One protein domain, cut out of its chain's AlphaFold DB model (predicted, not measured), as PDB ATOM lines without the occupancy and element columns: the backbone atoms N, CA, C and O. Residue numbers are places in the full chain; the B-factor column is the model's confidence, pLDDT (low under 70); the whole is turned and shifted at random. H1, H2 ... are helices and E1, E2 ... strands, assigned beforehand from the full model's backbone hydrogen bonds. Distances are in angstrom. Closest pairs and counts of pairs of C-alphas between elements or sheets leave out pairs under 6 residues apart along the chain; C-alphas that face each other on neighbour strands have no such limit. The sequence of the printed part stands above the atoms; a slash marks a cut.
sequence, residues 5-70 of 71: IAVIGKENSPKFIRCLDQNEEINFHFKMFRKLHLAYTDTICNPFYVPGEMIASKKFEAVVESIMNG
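Overview. This is residues 5 to 70 of the 71 residues of an uncharacterized protein of Laodelphax striatellus (UniProt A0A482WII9). A two-stranded hairpin, E1 and E2, runs along one side of a long helix, H1, and a shorter helix, H2, folds back side by side with H1 in a helical hairpin. These four elements run lengthwise in an only just rod-like outline of 41 by 20 by 15 A, with the loop of residues 45 to 57 at one end. The printed part has 66 residues, in the order E1, E2, H1, H2; the sheet, E1 - E2, is antiparallel and the class is mixed, helices and strands. The whole is only just compact, close to loose, with a radius of gyration of the C-alphas of 12.5 A.

Arrangement. E1, residues 5 to 8, and E2, residues 14 to 19, form an antiparallel hairpin at 178 degrees between their directions. N 7 and O 16 are 3.0 A apart and N 15 and O 7 are 2.8 A apart, both within hydrogen-bond range. E2 and H1, residues 25 to 44, have 6 pairs of C-alphas within 8 A; the closest are those of Cys 19 and Glu 25, 5.8 A apart. H1 touches H2, residues 58 to 68, at a shallow tilt of 3 degrees, opposite ways, a helical hairpin; their closest C-alphas, of Ala 39 and Phe 60, are 5.9 A apart. E2 and H2 are apart; E1 and H2 are only just apart, closest 8.4 A. In H1 and H2 every O i to N i+4 pair is within hydrogen-bond range.

Along the chain. E1, residues 5 to 8, begins at C-alpha 5 (50.156, -20.043, -104.646) and is 9.6 A long. E2, residues 14 to 19, measures 14.4 A. H1, residues 25 to 44, measures 27.6 A from C-alpha 25 (43.232, -13.312, -97.030). H2, residues 58 to 68, measures 15.2 A and ends at C-alpha 68 (50.633, -24.970, -97.807).

Size, cuts and confidence. The C-alphas farthest apart, of Asn 23 and Phe 48, are 40.8 A apart. The printed part has no cut. The link from H1 to H2 is long, with 13 residues. The model's pLDDT is under 70 at residues 5 to 26 and residue 70.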
ATOM      1  N   ILE A   5      49.100 -19.751-103.663       55.50
ATOM      2  CA  ILE A   5      50.156 -20.043-104.646       55.50
ATOM      3  C   ILE A   5      51.279 -19.035-104.443       55.50
ATOM      4  O   ILE A   5      51.065 -17.848-104.676       55.50
ATOM      5  N   ALA A   6      52.456 -19.506-104.021       61.34
ATOM      6  CA  ALA A   6      53.662 -18.694-103.913       61.34
ATOM      7  C   ALA A   6      54.534 -18.879-105.167       61.34
ATOM      8  O   ALA A   6      55.080 -19.957-105.386       61.34
ATOM      9  N   VAL A   7      54.674 -17.840-105.997       56.62
ATOM     10  CA  VAL A   7      55.586 -17.873-107.157       56.62
ATOM     11  C   VAL A   7      56.946 -17.334-106.739       56.62
ATOM     12  O   VAL A   7      57.092 -16.140-106.467       56.62
ATOM     13  N   ILE A   8      57.945 -18.210-106.700       63.03
ATOM     14  CA  ILE A   8      59.338 -17.846-106.455       63.03
ATOM     15  C   ILE A   8      59.997 -17.569-107.815       63.03
ATOM     16  O   ILE A   8      60.057 -18.441-108.679       63.03
ATOM     17  N   GLY A   9      60.427 -16.328-108.046       58.00
ATOM     18  CA  GLY A   9      61.117 -15.936-109.276       58.00
ATOM     19  C   GLY A   9      62.519 -16.547-109.388       58.00
ATOM     20  O   GLY A   9      63.059 -17.053-108.413       58.00
ATOM     21  N   LYS A  10      63.143 -16.425-110.570       49.28
ATOM     22  CA  LYS A  10      64.489 -16.949-110.903       49.28
ATOM     23  C   LYS A  10      65.605 -16.580-109.900       49.28
ATOM     24  O   LYS A  10      66.608 -17.275-109.844       49.28
ATOM     25  N   GLU A  11      65.420 -15.529-109.103       58.38
ATOM     26  CA  GLU A  11      66.357 -15.090-108.051       58.38
ATOM     27  C   GLU A  11      65.824 -15.331-106.632       58.38
ATOM     28  O   GLU A  11      66.047 -14.537-105.725       58.38
ATOM     29  N   ASN A  12      65.017 -16.374-106.455       58.38
ATOM     30  CA  ASN A  12      64.324 -16.691-105.212       58.38
ATOM     31  C   ASN A  12      63.492 -15.538-104.605       58.38
ATOM     32  O   ASN A  12      63.162 -15.542-103.420       58.38
ATOM     33  N   SER A  13      63.096 -14.556-105.423       57.28
ATOM     34  CA  SER A  13      62.216 -13.464-105.001       57.28
ATOM     35  C   SER A  13      60.768 -13.962-104.942       57.28
ATOM     36  O   SER A  13      60.234 -14.369-105.979       57.28
ATOM     37  N   PRO A  14      60.095 -13.937-103.776       60.03
ATOM     38  CA  PRO A  14      58.677 -14.269-103.699       60.03
ATOM     39  C   PRO A  14      57.883 -13.173-104.421       60.03
ATOM     40  O   PRO A  14      57.777 -12.049-103.936       60.03
ATOM     41  N   LYS A  15      57.374 -13.475-105.619       57.97
ATOM     42  CA  LYS A  15      56.747 -12.488-106.514       57.97
ATOM     43  C   LYS A  15      55.223 -12.485-106.476       57.97
ATOM     44  O   LYS A  15      54.630 -11.530-106.968       57.97
ATOM     45  N   PHE A  16      54.571 -13.494-105.899       56.75
ATOM     46  CA  PHE A  16      53.111 -13.496-105.805       56.75
ATOM     47  C   PHE A  16      52.618 -14.484-104.753       56.75
ATOM     48  O   PHE A  16      53.034 -15.635-104.805       56.75
ATOM     49  N   ILE A  17      51.747 -14.041-103.840       62.41
ATOM     50  CA  ILE A  17      50.925 -14.905-102.981       62.41
ATOM     51  C   ILE A  17      49.477 -14.478-103.217       62.41
ATOM     52  O   ILE A  17      49.156 -13.296-103.095       62.41
ATOM     53  N   ARG A  18      48.627 -15.419-103.627       58.91
ATOM     54  CA  ARG A  18      47.184 -15.207-103.791       58.91
ATOM     55  C   ARG A  18      46.451 -16.302-103.047       58.91
ATOM     56  O   ARG A  18      46.695 -17.467-103.348       58.91
ATOM     57  N   CYS A  19      45.550 -15.921-102.152       63.34
ATOM     58  CA  CYS A  19      44.655 -16.837-101.464       63.34
ATOM     59  C   CYS A  19      43.230 -16.779-102.030       63.34
ATOM     60  O   CYS A  19      42.789 -15.744-102.520       63.34
ATOM     61  N   LEU A  20      42.531 -17.918-102.014       63.34
ATOM     62  CA  LEU A  20      41.177 -18.049-102.574       63.34
ATOM     63  C   LEU A  20      40.055 -17.628-101.605       63.34
ATOM     64  O   LEU A  20      38.953 -17.329-102.054       63.34
ATOM     65  N   ASP A  21      40.325 -17.590-100.295       64.75
ATOM     66  CA  ASP A  21      39.343 -17.245 -99.259       64.75
ATOM     67  C   ASP A  21      39.484 -15.761 -98.843       64.75
ATOM     68  O   ASP A  21      40.428 -15.386 -98.149       64.75
ATOM     69  N   GLN A  22      38.519 -14.913 -99.231       66.06
ATOM     70  CA  GLN A  22      38.554 -13.450 -99.013       66.06
ATOM     71  C   GLN A  22      38.471 -13.016 -97.537       66.06
ATOM     72  O   GLN A  22      38.940 -11.934 -97.189       66.06
ATOM     73  N   ASN A  23      37.888 -13.834 -96.653       68.25
ATOM     74  CA  ASN A  23      37.694 -13.466 -95.241       68.25
ATOM     75  C   ASN A  23      38.973 -13.571 -94.396       68.25
ATOM     76  O   ASN A  23      39.120 -12.844 -93.416       68.25
ATOM     77  N   GLU A  24      39.907 -14.448 -94.767       68.88
ATOM     78  CA  GLU A  24      41.175 -14.631 -94.045       68.88
ATOM     79  C   GLU A  24      42.398 -14.202 -94.862       68.88
ATOM     80  O   GLU A  24      43.525 -14.316 -94.382       68.88
ATOM     81  N   GLU A  25      42.187 -13.653 -96.063       68.00
ATOM     82  CA  GLU A  25      43.232 -13.312 -97.030       68.00
ATOM     83  C   GLU A  25      44.364 -12.484 -96.405       68.00
ATOM     84  O   GLU A  25      45.534 -12.829 -96.538       68.00
ATOM     85  N   ILE A  26      44.026 -11.436 -95.645       69.31
ATOM     86  CA  ILE A  26      45.009 -10.519 -95.047       69.31
ATOM     87  C   ILE A  26      45.839 -11.218 -93.962       69.31
ATOM     88  O   ILE A  26      47.071 -11.158 -93.977       69.31
ATOM     89  N   ASN A  27      45.176 -11.897 -93.023       71.94
ATOM     90  CA  ASN A  27      45.847 -12.586 -91.918       71.94
ATOM     91  C   ASN A  27      46.704 -13.746 -92.420       71.94
ATOM     92  O   ASN A  27      47.813 -13.974 -91.927       71.94
ATOM     93  N   PHE A  28      46.193 -14.478 -93.403       74.81
ATOM     94  CA  PHE A  28      46.874 -15.614 -93.985       74.81
ATOM     95  C   PHE A  28      48.055 -15.174 -94.853       74.81
ATOM     96  O   PHE A  28      49.148 -15.714 -94.686       74.81
ATOM     97  N   HIS A  29      47.902 -14.128 -95.678       74.25
ATOM     98  CA  HIS A  29      49.014 -13.523 -96.414       74.25
ATOM     99  C   HIS A  29      50.135 -13.101 -95.471       74.25
ATOM    100  O   HIS A  29      51.280 -13.495 -95.680       74.25
ATOM    101  N   PHE A  30      49.834 -12.362 -94.401       75.69
ATOM    102  CA  PHE A  30      50.873 -11.864 -93.499       75.69
ATOM    103  C   PHE A  30      51.622 -13.000 -92.787       75.69
ATOM    104  O   PHE A  30      52.853 -12.986 -92.696       75.69
ATOM    105  N   LYS A  31      50.896 -14.022 -92.312       78.75
ATOM    106  CA  LYS A  31      51.490 -15.202 -91.663       78.75
ATOM    107  C   LYS A  31      52.325 -16.036 -92.638       78.75
ATOM    108  O   LYS A  31      53.447 -16.401 -92.286       78.75
ATOM    109  N   MET A  32      51.815 -16.302 -93.844       78.88
ATOM    110  CA  MET A  32      52.548 -17.017 -94.895       78.88
ATOM    111  C   MET A  32      53.821 -16.271 -95.287       78.88
ATOM    112  O   MET A  32      54.902 -16.852 -95.228       78.88
ATOM    113  N   PHE A  33      53.709 -14.985 -95.641       78.25
ATOM    114  CA  PHE A  33      54.852 -14.170 -96.054       78.25
ATOM    115  C   PHE A  33      55.920 -14.133 -94.973       78.25
ATOM    116  O   PHE A  33      57.096 -14.310 -95.275       78.25
ATOM    117  N   ARG A  34      55.526 -13.956 -93.708       82.25
ATOM    118  CA  ARG A  34      56.473 -13.946 -92.596       82.25
ATOM    119  C   ARG A  34      57.185 -15.292 -92.440       82.25
ATOM    120  O   ARG A  34      58.408 -15.297 -92.344       82.25
ATOM    121  N   LYS A  35      56.456 -16.418 -92.422       83.06
ATOM    122  CA  LYS A  35      57.068 -17.756 -92.298       83.06
ATOM    123  C   LYS A  35      58.007 -18.051 -93.481       83.06
ATOM    124  O   LYS A  35      59.122 -18.517 -93.267       83.06
ATOM    125  N   LEU A  36      57.586 -17.729 -94.706       82.75
ATOM    126  CA  LEU A  36      58.378 -17.948 -95.919       82.75
ATOM    127  C   LEU A  36      59.625 -17.056 -95.959       82.75
ATOM    128  O   LEU A  36      60.705 -17.532 -96.293       82.75
ATOM    129  N   HIS A  37      59.497 -15.785 -95.568       82.94
ATOM    130  CA  HIS A  37      60.622 -14.859 -95.488       82.94
ATOM    131  C   HIS A  37      61.671 -15.329 -94.481       82.94
ATOM    132  O   HIS A  37      62.847 -15.340 -94.814       82.94
ATOM    133  N   LEU A  38      61.250 -15.780 -93.293       84.88
ATOM    134  CA  LEU A  38      62.168 -16.316 -92.285       84.88
ATOM    135  C   LEU A  38      62.924 -17.549 -92.801       84.88
ATOM    136  O   LEU A  38      64.146 -17.605 -92.719       84.88
ATOM    137  N   ALA A  39      62.217 -18.505 -93.410       84.94
ATOM    138  CA  ALA A  39      62.852 -19.694 -93.978       84.94
ATOM    139  C   ALA A  39      63.831 -19.351 -95.113       84.94
ATOM    140  O   ALA A  39      64.888 -19.973 -95.252       84.94
ATOM    141  N   TYR A  40      63.490 -18.345 -95.916       83.75
ATOM    142  CA  TYR A  40      64.353 -17.835 -96.969       83.75
ATOM    143  C   TYR A  40      65.613 -17.171 -96.406       83.75
ATOM    144  O   TYR A  40      66.717 -17.522 -96.824       83.75
ATOM    145  N   THR A  41      65.481 -16.271 -95.426       84.38
ATOM    146  CA  THR A  41      66.630 -15.614 -94.788       84.38
ATOM    147  C   THR A  41      67.537 -16.617 -94.094       84.38
ATOM    148  O   THR A  41      68.748 -16.527 -94.245       84.38
ATOM    149  N   ASP A  42      66.979 -17.623 -93.416       86.31
ATOM    150  CA  ASP A  42      67.765 -18.680 -92.769       86.31
ATOM    151  C   ASP A  42      68.581 -19.490 -93.782       86.31
ATOM    152  O   ASP A  42      69.688 -19.945 -93.488       86.31
ATOM    153  N   THR A  43      68.044 -19.662 -94.990       84.06
ATOM    154  CA  THR A  43      68.723 -20.410 -96.046       84.06
ATOM    155  C   THR A  43      69.790 -19.573 -96.742       84.06
ATOM    156  O   THR A  43      70.878 -20.081 -96.982       84.06
ATOM    157  N   ILE A  44      69.524 -18.293 -97.022       82.19
ATOM    158  CA  ILE A  44      70.490 -17.400 -97.681       82.19
ATOM    159  C   ILE A  44      71.619 -16.962 -96.749       82.19
ATOM    160  O   ILE A  44      72.756 -16.828 -97.190       82.19
ATOM    161  N   CYS A  45      71.330 -16.759 -95.464       84.12
ATOM    162  CA  CYS A  45      72.346 -16.424 -94.465       84.12
ATOM    163  C   CYS A  45      73.234 -17.623 -94.094       84.12
ATOM    164  O   CYS A  45      74.132 -17.488 -93.263       84.12
ATOM    165  N   ASN A  46      72.998 -18.800 -94.680       85.06
ATOM    166  CA  ASN A  46      73.851 -19.958 -94.488       85.06
ATOM    167  C   ASN A  46      75.199 -19.746 -95.216       85.06
ATOM    168  O   ASN A  46      75.191 -19.526 -96.426       85.06
ATOM    169  N   PRO A  47      76.360 -19.876 -94.541       87.44
ATOM    170  CA  PRO A  47      77.680 -19.714 -95.166       87.44
ATOM    171  C   PRO A  47      77.960 -20.662 -96.342       87.44
ATOM    172  O   PRO A  47      78.852 -20.397 -97.142       87.44
ATOM    173  N   PHE A  48      77.224 -21.772 -96.430       87.12
ATOM    174  CA  PHE A  48      77.323 -22.759 -97.507       87.12
ATOM    175  C   PHE A  48      76.302 -22.535 -98.630       87.12
ATOM    176  O   PHE A  48      76.233 -23.336 -99.560       87.12
ATOM    177  N   TYR A  49      75.482 -21.485 -98.544       83.19
ATOM    178  CA  TYR A  49      74.561 -21.127 -99.614       83.19
ATOM    179  C   TYR A  49      75.323 -20.507-100.784       83.19
ATOM    180  O   TYR A  49      76.087 -19.555-100.612       83.19
ATOM    181  N   VAL A  50      75.082 -21.033-101.983       81.50
ATOM    182  CA  VAL A  50      75.654 -20.516-103.226       81.50
ATOM    183  C   VAL A  50      74.611 -19.627-103.910       81.50
ATOM    184  O   VAL A  50      73.557 -20.119-104.324       81.50
ATOM    185  N   PRO A  51      74.863 -18.313-104.045       82.31
ATOM    186  CA  PRO A  51      73.954 -17.422-104.752       82.31
ATOM    187  C   PRO A  51      73.756 -17.860-106.208       82.31
ATOM    188  O   PRO A  51      74.720 -18.129-106.919       82.31
ATOM    189  N   GLY A  52      72.503 -17.889-106.659       76.69
ATOM    190  CA  GLY A  52      72.142 -18.265-108.030       76.69
ATOM    191  C   GLY A  52      71.823 -19.749-108.221       76.69
ATOM    192  O   GLY A  52      71.270 -20.106-109.261       76.69
ATOM    193  N   GLU A  53      72.091 -20.597-107.226       78.00
ATOM    194  CA  GLU A  53      71.602 -21.975-107.214       78.00
ATOM    195  C   GLU A  53      70.200 -22.080-106.597       78.00
ATOM    196  O   GLU A  53      69.750 -21.239-105.811       78.00
ATOM    197  N   MET A  54      69.476 -23.132-106.984       75.94
ATOM    198  CA  MET A  54      68.159 -23.420-106.425       75.94
ATOM    199  C   MET A  54      68.297 -23.825-104.953       75.94
ATOM    200  O   MET A  54      69.142 -24.645-104.597       75.94
ATOM    201  N   ILE A  55      67.433 -23.282-104.094       79.62
ATOM    202  CA  ILE A  55      67.378 -23.671-102.684       79.62
ATOM    203  C   ILE A  55      66.878 -25.122-102.579       79.62
ATOM    204  O   ILE A  55      65.686 -25.377-102.703       79.62
ATOM    205  N   ALA A  56      67.786 -26.065-102.312       76.81
ATOM    206  CA  ALA A  56      67.496 -27.494-102.131       76.81
ATOM    207  C   ALA A  56      67.588 -27.925-100.649       76.81
ATOM    208  O   ALA A  56      68.235 -28.910-100.291       76.81
ATOM    209  N   SER A  57      66.997 -27.138 -99.746       82.56
ATOM    210  CA  SER A  57      67.025 -27.413 -98.304       82.56
ATOM    211  C   SER A  57      65.776 -28.174 -97.864       82.56
ATOM    212  O   SER A  57      64.675 -27.632 -97.908       82.56
ATOM    213  N   LYS A  58      65.949 -29.381 -97.308       84.44
ATOM    214  CA  LYS A  58      64.849 -30.167 -96.708       84.44
ATOM    215  C   LYS A  58      64.103 -29.404 -95.609       84.44
ATOM    216  O   LYS A  58      62.905 -29.581 -95.421       84.44
ATOM    217  N   LYS A  59      64.816 -28.549 -94.862       83.50
ATOM    218  CA  LYS A  59      64.198 -27.685 -93.844       83.50
ATOM    219  C   LYS A  59      63.308 -26.628 -94.490       83.50
ATOM    220  O   LYS A  59      62.231 -26.361 -93.976       83.50
ATOM    221  N   PHE A  60      63.757 -26.041 -95.598       83.38
ATOM    222  CA  PHE A  60      62.978 -25.053 -96.338       83.38
ATOM    223  C   PHE A  60      61.718 -25.690 -96.937       83.38
ATOM    224  O   PHE A  60      60.628 -25.155 -96.749       83.38
ATOM    225  N   GLU A  61      61.842 -26.869 -97.553       83.44
ATOM    226  CA  GLU A  61      60.703 -27.636 -98.083       83.44
ATOM    227  C   GLU A  61      59.662 -27.945 -97.002       83.44
ATOM    228  O   GLU A  61      58.489 -27.634 -97.187       83.44
ATOM    229  N   ALA A  62      60.082 -28.445 -95.834       85.81
ATOM    230  CA  ALA A  62      59.168 -28.739 -94.727       85.81
ATOM    231  C   ALA A  62      58.395 -27.498 -94.235       85.81
ATOM    232  O   ALA A  62      57.220 -27.587 -93.870       85.81
ATOM    233  N   VAL A  63      59.032 -26.320 -94.237       83.50
ATOM    234  CA  VAL A  63      58.360 -25.059 -93.883       83.50
ATOM    235  C   VAL A  63      57.334 -24.674 -94.947       83.50
ATOM    236  O   VAL A  63      56.218 -24.292 -94.600       83.50
ATOM    237  N   VAL A  64      57.681 -24.803 -96.230       80.00
ATOM    238  CA  VAL A  64      56.757 -24.531 -97.340       80.00
ATOM    239  C   VAL A  64      55.563 -25.489 -97.307       80.00
ATOM    240  O   VAL A  64      54.430 -25.035 -97.445       80.00
ATOM    241  N   GLU A  65      55.777 -26.778 -97.041       82.88
ATOM    242  CA  GLU A  65      54.696 -27.759 -96.882       82.88
ATOM    243  C   GLU A  65      53.781 -27.429 -95.697       82.88
ATOM    244  O   GLU A  65      52.559 -27.456 -95.838       82.88
ATOM    245  N   SER A  66      54.341 -27.050 -94.542       82.19
ATOM    246  CA  SER A  66      53.554 -26.619 -93.375       82.19
ATOM    247  C   SER A  66      52.707 -25.379 -93.678       82.19
ATOM    248  O   SER A  66      51.560 -25.287 -93.239       82.19
ATOM    249  N   ILE A  67      53.257 -24.443 -94.455       77.75
ATOM    250  CA  ILE A  67      52.558 -23.245 -94.915       77.75
ATOM    251  C   ILE A  67      51.402 -23.626 -95.864       77.75
ATOM    252  O   ILE A  67      50.288 -23.138 -95.682       77.75
ATOM    253  N   MET A  68      51.636 -24.522 -96.827       72.62
ATOM    254  CA  MET A  68      50.633 -24.970 -97.807       72.62
ATOM    255  C   MET A  68      49.507 -25.806 -97.183       72.62
ATOM    256  O   MET A  68      48.356 -25.676 -97.591       72.62
ATOM    257  N   ASN A  69      49.818 -26.617 -96.170       76.12
ATOM    258  CA  ASN A  69      48.851 -27.486 -95.490       76.12
ATOM    259  C   ASN A  69      48.110 -26.800 -94.325       76.12
ATOM    260  O   ASN A  69      47.273 -27.431 -93.682       76.12
ATOM    261  N   GLY A  70      48.377 -25.515 -94.062       61.94
ATOM    262  CA  GLY A  70      47.576 -24.696 -93.146       61.94
ATOM    263  C   GLY A  70      47.700 -25.044 -91.658       61.94
ATOM    264  O   GLY A  70      46.735 -24.828 -90.925       61.94
TER     265      GLY A  70